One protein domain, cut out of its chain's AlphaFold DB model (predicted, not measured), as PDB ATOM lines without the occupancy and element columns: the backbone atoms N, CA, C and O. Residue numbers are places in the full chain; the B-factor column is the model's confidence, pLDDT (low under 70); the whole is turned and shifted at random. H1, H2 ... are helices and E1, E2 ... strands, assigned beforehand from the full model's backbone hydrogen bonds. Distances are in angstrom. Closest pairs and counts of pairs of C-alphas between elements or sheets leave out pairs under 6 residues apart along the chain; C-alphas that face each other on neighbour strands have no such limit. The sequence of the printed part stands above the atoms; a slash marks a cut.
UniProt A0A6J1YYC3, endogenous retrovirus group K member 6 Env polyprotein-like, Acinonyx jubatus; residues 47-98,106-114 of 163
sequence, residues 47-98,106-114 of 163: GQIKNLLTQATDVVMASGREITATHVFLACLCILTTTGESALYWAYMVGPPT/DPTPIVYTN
ATOM      1  N   GLY A  47      48.395   3.228 182.231       92.81
ATOM      2  CA  GLY A  47      47.150   3.682 182.855       92.81
ATOM      3  C   GLY A  47      46.568   2.668 183.845       92.81
ATOM      4  O   GLY A  47      46.145   3.057 184.929       92.81
ATOM      5  N   GLN A  48      46.615   1.370 183.528       89.25
ATOM      6  CA  GLN A  48      46.171   0.313 184.446       89.25
ATOM      7  C   GLN A  48      47.055   0.241 185.692       89.25
ATOM      8  O   GLN A  48      46.538   0.089 186.794       89.25
ATOM      9  N   ILE A  49      48.371   0.416 185.533       91.06
ATOM     10  CA  ILE A  49      49.317   0.432 186.658       91.06
ATOM     11  C   ILE A  49      49.042   1.629 187.580       91.06
ATOM     12  O   ILE A  49      48.999   1.466 188.797       91.06
ATOM     13  N   LYS A  50      48.798   2.823 187.021       94.12
ATOM     14  CA  LYS A  50      48.426   4.000 187.824       94.12
ATOM     15  C   LYS A  50      47.115   3.795 188.570       94.12
ATOM     16  O   LYS A  50      47.060   4.094 189.756       94.12
ATOM     17  N   ASN A  51      46.099   3.259 187.896       93.12
ATOM     18  CA  ASN A  51      44.802   2.995 188.514       93.12
ATOM     19  C   ASN A  51      44.910   1.970 189.652       93.12
ATOM     20  O   ASN A  51      44.259   2.128 190.682       93.12
ATOM     21  N   LEU A  52      45.748   0.941 189.494       93.00
ATOM     22  CA  LEU A  52      46.040  -0.013 190.564       93.00
ATOM     23  C   LEU A  52      46.688   0.690 191.760       93.00
ATOM     24  O   LEU A  52      46.286   0.463 192.897       93.00
ATOM     25  N   LEU A  53      47.663   1.565 191.502       93.31
ATOM     26  CA  LEU A  53      48.359   2.293 192.556       93.31
ATOM     27  C   LEU A  53      47.411   3.225 193.321       93.31
ATOM     28  O   LEU A  53      47.454   3.236 194.547       93.31
ATOM     29  N   THR A  54      46.522   3.941 192.625       93.75
ATOM     30  CA  THR A  54      45.513   4.800 193.267       93.75
ATOM     31  C   THR A  54      44.512   3.991 194.092       93.75
ATOM     32  O   THR A  54      44.192   4.361 195.215       93.75
ATOM     33  N   GLN A  55      44.062   2.837 193.586       92.94
ATOM     34  CA  GLN A  55      43.171   1.955 194.350       92.94
ATOM     35  C   GLN A  55      43.863   1.402 195.600       92.94
ATOM     36  O   GLN A  55      43.271   1.357 196.674       92.94
ATOM     37  N   ALA A  56      45.130   1.007 195.481       92.25
ATOM     38  CA  ALA A  56      45.909   0.519 196.608       92.25
ATOM     39  C   ALA A  56      46.127   1.604 197.672       92.25
ATOM     40  O   ALA A  56      46.009   1.315 198.862       92.25
ATOM     41  N   THR A  57      46.393   2.853 197.273       91.56
ATOM     42  CA  THR A  57      46.506   3.970 198.224       91.56
ATOM     43  C   THR A  57      45.190   4.249 198.935       91.56
ATOM     44  O   THR A  57      45.204   4.432 200.151       91.56
ATOM     45  N   ASP A  58      44.062   4.195 198.223       93.62
ATOM     46  CA  ASP A  58      42.735   4.398 198.815       93.62
ATOM     47  C   ASP A  58      42.411   3.308 199.847       93.62
ATOM     48  O   ASP A  58      41.904   3.603 200.930       93.62
ATOM     49  N   VAL A  59      42.773   2.050 199.566       91.81
ATOM     50  CA  VAL A  59      42.614   0.929 200.508       91.81
ATOM     51  C   VAL A  59      43.483   1.116 201.755       91.81
ATOM     52  O   VAL A  59      43.018   0.879 202.873       91.81
ATOM     53  N   VAL A  60      44.731   1.568 201.598       93.75
ATOM     54  CA  VAL A  60      45.622   1.841 202.741       93.75
ATOM     55  C   VAL A  60      45.080   2.998 203.583       93.75
ATOM     56  O   VAL A  60      45.020   2.868 204.807       93.75
ATOM     57  N   MET A  61      44.602   4.070 202.947       91.75
ATOM     58  CA  MET A  61      43.938   5.184 203.631       91.75
ATOM     59  C   MET A  61      42.694   4.729 204.398       91.75
ATOM     60  O   MET A  61      42.543   5.062 205.573       91.75
ATOM     61  N   ALA A  62      41.833   3.924 203.772       90.44
ATOM     62  CA  ALA A  62      40.634   3.379 204.406       90.44
ATOM     63  C   ALA A  62      40.960   2.453 205.590       90.44
ATOM     64  O   ALA A  62      40.194   2.379 206.547       90.44
ATOM     65  N   SER A  63      42.112   1.773 205.556       85.81
ATOM     66  CA  SER A  63      42.582   0.926 206.659       85.81
ATOM     67  C   SER A  63      43.121   1.704 207.868       85.81
ATOM     68  O   SER A  63      43.460   1.088 208.879       85.81
ATOM     69  N   GLY A  64      43.224   3.038 207.778       85.75
ATOM     70  CA  GLY A  64      43.736   3.896 208.851       85.75
ATOM     71  C   GLY A  64      45.230   3.717 209.140       85.75
ATOM     72  O   GLY A  64      45.703   4.134 210.195       85.75
ATOM     73  N   ARG A  65      45.974   3.069 208.233       83.44
ATOM     74  CA  ARG A  65      47.425   2.870 208.350       83.44
ATOM     75  C   ARG A  65      48.186   4.023 207.710       83.44
ATOM     76  O   ARG A  65      47.700   4.682 206.794       83.44
ATOM     77  N   GLU A  66      49.418   4.224 208.165       86.69
ATOM     78  CA  GLU A  66      50.335   5.160 207.522       86.69
ATOM     79  C   GLU A  66      50.614   4.737 206.073       86.69
ATOM     80  O   GLU A  66      50.887   3.567 205.781       86.69
ATOM     81  N   ILE A  67      50.556   5.706 205.157       85.81
ATOM     82  CA  ILE A  67      50.802   5.484 203.730       85.81
ATOM     83  C   ILE A  67      52.310   5.338 203.516       85.81
ATOM     84  O   ILE A  67      53.017   6.296 203.210       85.81
ATOM     85  N   THR A  68      52.816   4.119 203.687       92.19
ATOM     86  CA  THR A  68      54.191   3.755 203.333       92.19
ATOM     87  C   THR A  68      54.214   2.912 202.059       92.19
ATOM     88  O   THR A  68      53.247   2.220 201.724       92.19
ATOM     89  N   ALA A  69      55.348   2.915 201.353       90.25
ATOM     90  CA  ALA A  69      55.516   2.145 200.116       90.25
ATOM     91  C   ALA A  69      55.239   0.640 200.305       90.25
ATOM     92  O   ALA A  69      54.681  -0.004 199.420       90.25
ATOM     93  N   THR A  70      55.573   0.087 201.475       92.12
ATOM     94  CA  THR A  70      55.321  -1.319 201.818       92.12
ATOM     95  C   THR A  70      53.831  -1.632 201.920       92.12
ATOM     96  O   THR A  70      53.380  -2.637 201.375       92.12
ATOM     97  N   HIS A  71      53.048  -0.765 202.566       91.56
ATOM     98  CA  HIS A  71      51.604  -0.950 202.699       91.56
ATOM     99  C   HIS A  71      50.887  -0.843 201.353       91.56
ATOM    100  O   HIS A  71      50.033  -1.675 201.051       91.56
ATOM    101  N   VAL A  72      51.277   0.123 200.518       92.25
ATOM    102  CA  VAL A  72      50.717   0.277 199.168       92.25
ATOM    103  C   VAL A  72      51.074  -0.927 198.292       92.25
ATOM    104  O   VAL A  72      50.211  -1.450 197.592       92.25
ATOM    105  N   PHE A  73      52.308  -1.433 198.373       93.44
ATOM    106  CA  PHE A  73      52.715  -2.638 197.646       93.44
ATOM    107  C   PHE A  73      51.903  -3.874 198.059       93.44
ATOM    108  O   PHE A  73      51.414  -4.605 197.197       93.44
ATOM    109  N   LEU A  74      51.700  -4.087 199.362       92.38
ATOM    110  CA  LEU A  74      50.861  -5.181 199.861       92.38
ATOM    111  C   LEU A  74      49.407  -5.040 199.397       92.38
ATOM    112  O   LEU A  74      48.809  -6.022 198.964       92.38
ATOM    113  N   ALA A  75      48.851  -3.827 199.421       91.31
ATOM    114  CA  ALA A  75      47.507  -3.570 198.914       91.31
ATOM    115  C   ALA A  75      47.390  -3.872 197.407       91.31
ATOM    116  O   ALA A  75      46.429  -4.522 196.996       91.31
ATOM    117  N   CYS A  76      48.390  -3.508 196.594       92.88
ATOM    118  CA  CYS A  76      48.453  -3.896 195.179       92.88
ATOM    119  C   CYS A  76      48.429  -5.421 194.994       92.88
ATOM    120  O   CYS A  76      47.694  -5.920 194.142       92.88
ATOM    121  N   LEU A  77      49.205  -6.172 195.786       90.00
ATOM    122  CA  LEU A  77      49.220  -7.638 195.727       90.00
ATOM    123  C   LEU A  77      47.854  -8.234 196.087       90.00
ATOM    124  O   LEU A  77      47.361  -9.112 195.380       90.00
ATOM    125  N   CYS A  78      47.210  -7.732 197.141       88.75
ATOM    126  CA  CYS A  78      45.863  -8.158 197.512       88.75
ATOM    127  C   CYS A  78      44.873  -7.929 196.360       88.75
ATOM    128  O   CYS A  78      44.162  -8.852 195.971       88.75
ATOM    129  N   ILE A  79      44.875  -6.741 195.749       88.38
ATOM    130  CA  ILE A  79      43.986  -6.436 194.620       88.38
ATOM    131  C   ILE A  79      44.256  -7.385 193.443       88.38
ATOM    132  O   ILE A  79      43.323  -7.988 192.918       88.38
ATOM    133  N   LEU A  80      45.519  -7.597 193.067       86.62
ATOM    134  CA  LEU A  80      45.873  -8.481 191.950       86.62
ATOM    135  C   LEU A  80      45.471  -9.945 192.198       86.62
ATOM    136  O   LEU A  80      44.896 -10.579 191.315       86.62
ATOM    137  N   THR A  81      45.722 -10.474 193.396       79.81
ATOM    138  CA  THR A  81      45.425 -11.881 193.731       79.81
ATOM    139  C   THR A  81      43.930 -12.199 193.753       79.81
ATOM    140  O   THR A  81      43.549 -13.304 193.376       79.81
ATOM    141  N   THR A  82      43.069 -11.239 194.106       67.94
ATOM    142  CA  THR A  82      41.603 -11.441 194.095       67.94
ATOM    143  C   THR A  82      41.006 -11.572 192.693       67.94
ATOM    144  O   THR A  82      39.903 -12.093 192.543       67.94
ATOM    145  N   THR A  83      41.724 -11.122 191.662       63.38
ATOM    146  CA  THR A  83      41.246 -11.141 190.268       63.38
ATOM    147  C   THR A  83      41.661 -12.389 189.490       63.38
ATOM    148  O   THR A  83      41.270 -12.544 188.334       63.38
ATOM    149  N   GLY A  84      42.440 -13.283 190.104       61.78
ATOM    150  CA  GLY A  84      42.810 -14.552 189.492       61.78
ATOM    151  C   GLY A  84      41.613 -15.494 189.435       61.78
ATOM    152  O   GLY A  84      41.033 -15.828 190.467       61.78
ATOM    153  N   GLU A  85      41.256 -15.962 188.238       61.94
ATOM    154  CA  GLU A  85      40.394 -17.135 188.110       61.94
ATOM    155  C   GLU A  85      41.065 -18.291 188.860       61.94
ATOM    156  O   GLU A  85      42.170 -18.717 188.516       61.94
ATOM    157  N   SER A  86      40.421 -18.776 189.925       60.06
ATOM    158  CA  SER A  86      40.901 -19.930 190.681       60.06
ATOM    159  C   SER A  86      40.742 -21.183 189.823       60.06
ATOM    160  O   SER A  86      39.741 -21.895 189.913       60.06
ATOM    161  N   ALA A  87      41.725 -21.456 188.970       63.22
ATOM    162  CA  ALA A  87      41.808 -22.714 188.248       63.22
ATOM    163  C   ALA A  87      42.121 -23.832 189.250       63.22
ATOM    164  O   ALA A  87      43.169 -23.844 189.895       63.22
ATOM    165  N   LEU A  88      41.191 -24.775 189.394       68.69
ATOM    166  CA  LEU A  88      41.352 -25.929 190.267       68.69
ATOM    167  C   LEU A  88      42.430 -26.862 189.687       68.69
ATOM    168  O   LEU A  88      42.176 -27.620 188.747       68.69
ATOM    169  N   TYR A  89      43.644 -26.773 190.231       65.44
ATOM    170  CA  TYR A  89      44.795 -27.576 189.827       65.44
ATOM    171  C   TYR A  89      44.962 -28.766 190.775       65.44
ATOM    172  O   TYR A  89      45.281 -28.588 191.949       65.44
ATOM    173  N   TRP A  90      44.749 -29.980 190.269       75.44
ATOM    174  CA  TRP A  90      45.018 -31.210 191.015       75.44
ATOM    175  C   TRP A  90      46.334 -31.820 190.551       75.44
ATOM    176  O   TRP A  90      46.620 -31.851 189.351       75.44
ATOM    177  N   ALA A  91      47.095 -32.339 191.510       75.38
ATOM    178  CA  ALA A  91      48.276 -33.149 191.275       75.38
ATOM    179  C   ALA A  91      48.100 -34.491 191.997       75.38
ATOM    180  O   ALA A  91      47.805 -34.518 193.191       75.38
ATOM    181  N   TYR A  92      48.253 -35.595 191.273       71.62
ATOM    182  CA  TYR A  92      48.186 -36.949 191.813       71.62
ATOM    183  C   TYR A  92      49.555 -37.614 191.702       71.62
ATOM    184  O   TYR A  92      50.175 -37.600 190.639       71.62
ATOM    185  N   MET A  93      50.022 -38.213 192.794       70.19
ATOM    186  CA  MET A  93      51.276 -38.958 192.839       70.19
ATOM    187  C   MET A  93      50.975 -40.428 193.130       70.19
ATOM    188  O   MET A  93      50.297 -40.750 194.106       70.19
ATOM    189  N   VAL A  94      51.481 -41.325 192.284       70.56
ATOM    190  CA  VAL A  94      51.327 -42.771 192.484       70.56
ATOM    191  C   VAL A  94      52.362 -43.232 193.505       70.56
ATOM    192  O   VAL A  94      53.555 -43.141 193.240       70.56
ATOM    193  N   GLY A  95      51.904 -43.735 194.654       67.50
ATOM    194  CA  GLY A  95      52.785 -44.222 195.717       67.50
ATOM    195  C   GLY A  95      53.520 -43.072 196.411       67.50
ATOM    196  O   GLY A  95      54.671 -42.805 196.066       67.50
ATOM    197  N   PRO A  96      52.880 -42.360 197.361       58.56
ATOM    198  CA  PRO A  96      53.532 -41.259 198.061       58.56
ATOM    199  C   PRO A  96      54.837 -41.766 198.689       58.56
ATOM    200  O   PRO A  96      54.852 -42.875 199.236       58.56
ATOM    201  N   PRO A  97      55.936 -41.000 198.593       58.72
ATOM    202  CA  PRO A  97      57.219 -41.465 199.070       58.72
ATOM    203  C   PRO A  97      57.077 -41.680 200.574       58.72
ATOM    204  O   PRO A  97      56.786 -40.754 201.335       58.72
ATOM    205  N   THR A  98      57.226 -42.932 200.997       63.78
ATOM    206  CA  THR A  98      57.423 -43.244 202.412       63.78
ATOM    207  C   THR A  98      58.673 -42.487 202.843       63.78
ATOM    208  O   THR A  98      59.605 -42.413 202.047       63.78
ATOM    209  N   ASP A 106      68.574 -40.161 192.958       74.44
ATOM    210  CA  ASP A 106      67.323 -40.901 192.952       74.44
ATOM    211  C   ASP A 106      66.395 -40.392 191.839       74.44
ATOM    212  O   ASP A 106      66.420 -39.205 191.493       74.44
ATOM    213  N   PRO A 107      65.578 -41.278 191.247       74.25
ATOM    214  CA  PRO A 107      64.671 -40.893 190.177       74.25
ATOM    215  C   PRO A 107      63.607 -39.911 190.683       74.25
ATOM    216  O   PRO A 107      63.004 -40.110 191.740       74.25
ATOM    217  N   THR A 108      63.344 -38.865 189.896       70.69
ATOM    218  CA  THR A 108      62.298 -37.883 190.197       70.69
ATOM    219  C   THR A 108      60.932 -38.574 190.283       70.69
ATOM    220  O   THR A 108      60.581 -39.336 189.376       70.69
ATOM    221  N   PRO A 109      60.132 -38.303 191.328       69.88
ATOM    222  CA  PRO A 109      58.800 -38.872 191.451       69.88
ATOM    223  C   PRO A 109      57.878 -38.431 190.310       69.88
ATOM    224  O   PRO A 109      57.891 -37.275 189.885       69.88
ATOM    225  N   ILE A 110      57.045 -39.358 189.839       72.12
ATOM    226  CA  ILE A 110      56.075 -39.105 188.771       72.12
ATOM    227  C   ILE A 110      54.835 -38.431 189.370       72.12
ATOM    228  O   ILE A 110      54.200 -38.973 190.277       72.12
ATOM    229  N   VAL A 111      54.477 -37.262 188.833       68.44
ATOM    230  CA  VAL A 111      53.308 -36.474 189.246       68.44
ATOM    231  C   VAL A 111      52.398 -36.246 188.041       68.44
ATOM    232  O   VAL A 111      52.835 -35.731 187.014       68.44
ATOM    233  N   TYR A 112      51.127 -36.614 188.175       74.75
ATOM    234  CA  TYR A 112      50.084 -36.425 187.169       74.75
ATOM    235  C   TYR A 112      49.295 -35.155 187.465       74.75
ATOM    236  O   TYR A 112      48.943 -34.919 188.621       74.75
ATOM    237  N   THR A 113      48.989 -34.346 186.450       73.75
ATOM    238  CA  THR A 113      48.284 -33.069 186.634       73.75
ATOM    239  C   THR A 113      47.114 -32.924 185.663       73.75
ATOM    240  O   THR A 113      47.010 -33.632 184.662       73.75
ATOM    241  N   ASN A 114      46.192 -32.005 185.946       69.62
ATOM    242  CA  ASN A 114      45.023 -31.769 185.087       69.62
ATOM    243  C   ASN A 114      45.381 -31.292 183.659       69.62
ATOM    244  O   ASN A 114      44.602 -31.506 182.735       69.62
TER     245      ASN A 114
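Overview. This is residues 47 to 98 and 106 to 114 of the 163 residues of the protein "endogenous retrovirus group K member 6 Env polyprotein-like" of Acinonyx jubatus (UniProt A0A6J1YYC3). A small two-stranded sheet, E1 beside E2, makes one end of the domain, and a pair of helices, H1 and H2, crossing near their middles, makes the other; a single thin run of chain joins the two ends. Residues 81 to 87, of which 81 and 82 belong to H2, stand free in this run, and the separation of the two ends makes the length. The printed part has 61 residues, with two named helices and two named strands in the order H1, H2, E1, E2; the sheet, of order E1 - E2, is antiparallel, and the class is mostly helix. The whole is extended, with a radius of gyration of the C-alphas of 19.7 A and spans of 51 by 24 by 18 A.

Arrangement. Look first at the sheet, where E1, residues 91 to 93, and E2, residues 111 to 113, are antiparallel neighbours with 151 degrees between their directions. The C-alphas of Ala 91 and Thr 113 face each other at 4.6 A. N 92 and O 112 are 2.8 A apart, as are N 112 and O 92, both within hydrogen-bond range. Go back along the chain from E1 over a short link of 8 residues to H2, residues 69 to 82. It touches H1, residues 47 to 62, and their closest C-alphas, those of Ala 56 and Ala 75, are 5.0 A apart. The lines of H1 and H2 are about perpendicular, but only just, at 71 degrees. In both helices every O i to N i+4 pair is within hydrogen-bond range. H1 is apart from E1 and from E2, and H2 is apart from E2.

Along the chain. Find C-alpha 91 at (48.276, -33.149, 191.275), where E1 begins its three residues, Ala 91 to Met 93. E2, Val 111 to Thr 113, ends at C-alpha 113 at (48.284, -33.069, 186.634). Then find C-alpha 47 at (47.150, 3.682, 182.855); from there H1 runs 22.5 A through its 16 residues to Ala 62. H2 has 14 residues, Ala 69 to Thr 82, and measures 20.4 A from first to last C-alpha.

Size, cuts and confidence. The two C-alphas farthest apart are those of Gly 64 and Asp 106, at 53.1 A. Residues 99 to 105 are not printed; across this cut C-alphas 98 and 106 are 13.9 A apart, and the link from E1 to E2 crosses it. Of the links that are printed whole, H1 to H2 and H2 to E1 are short. The mean pLDDT of the printed part is 81.0; look for values under 70 at residues 82 to 89, residues 95 to 98, and residues 109, 111 and 114.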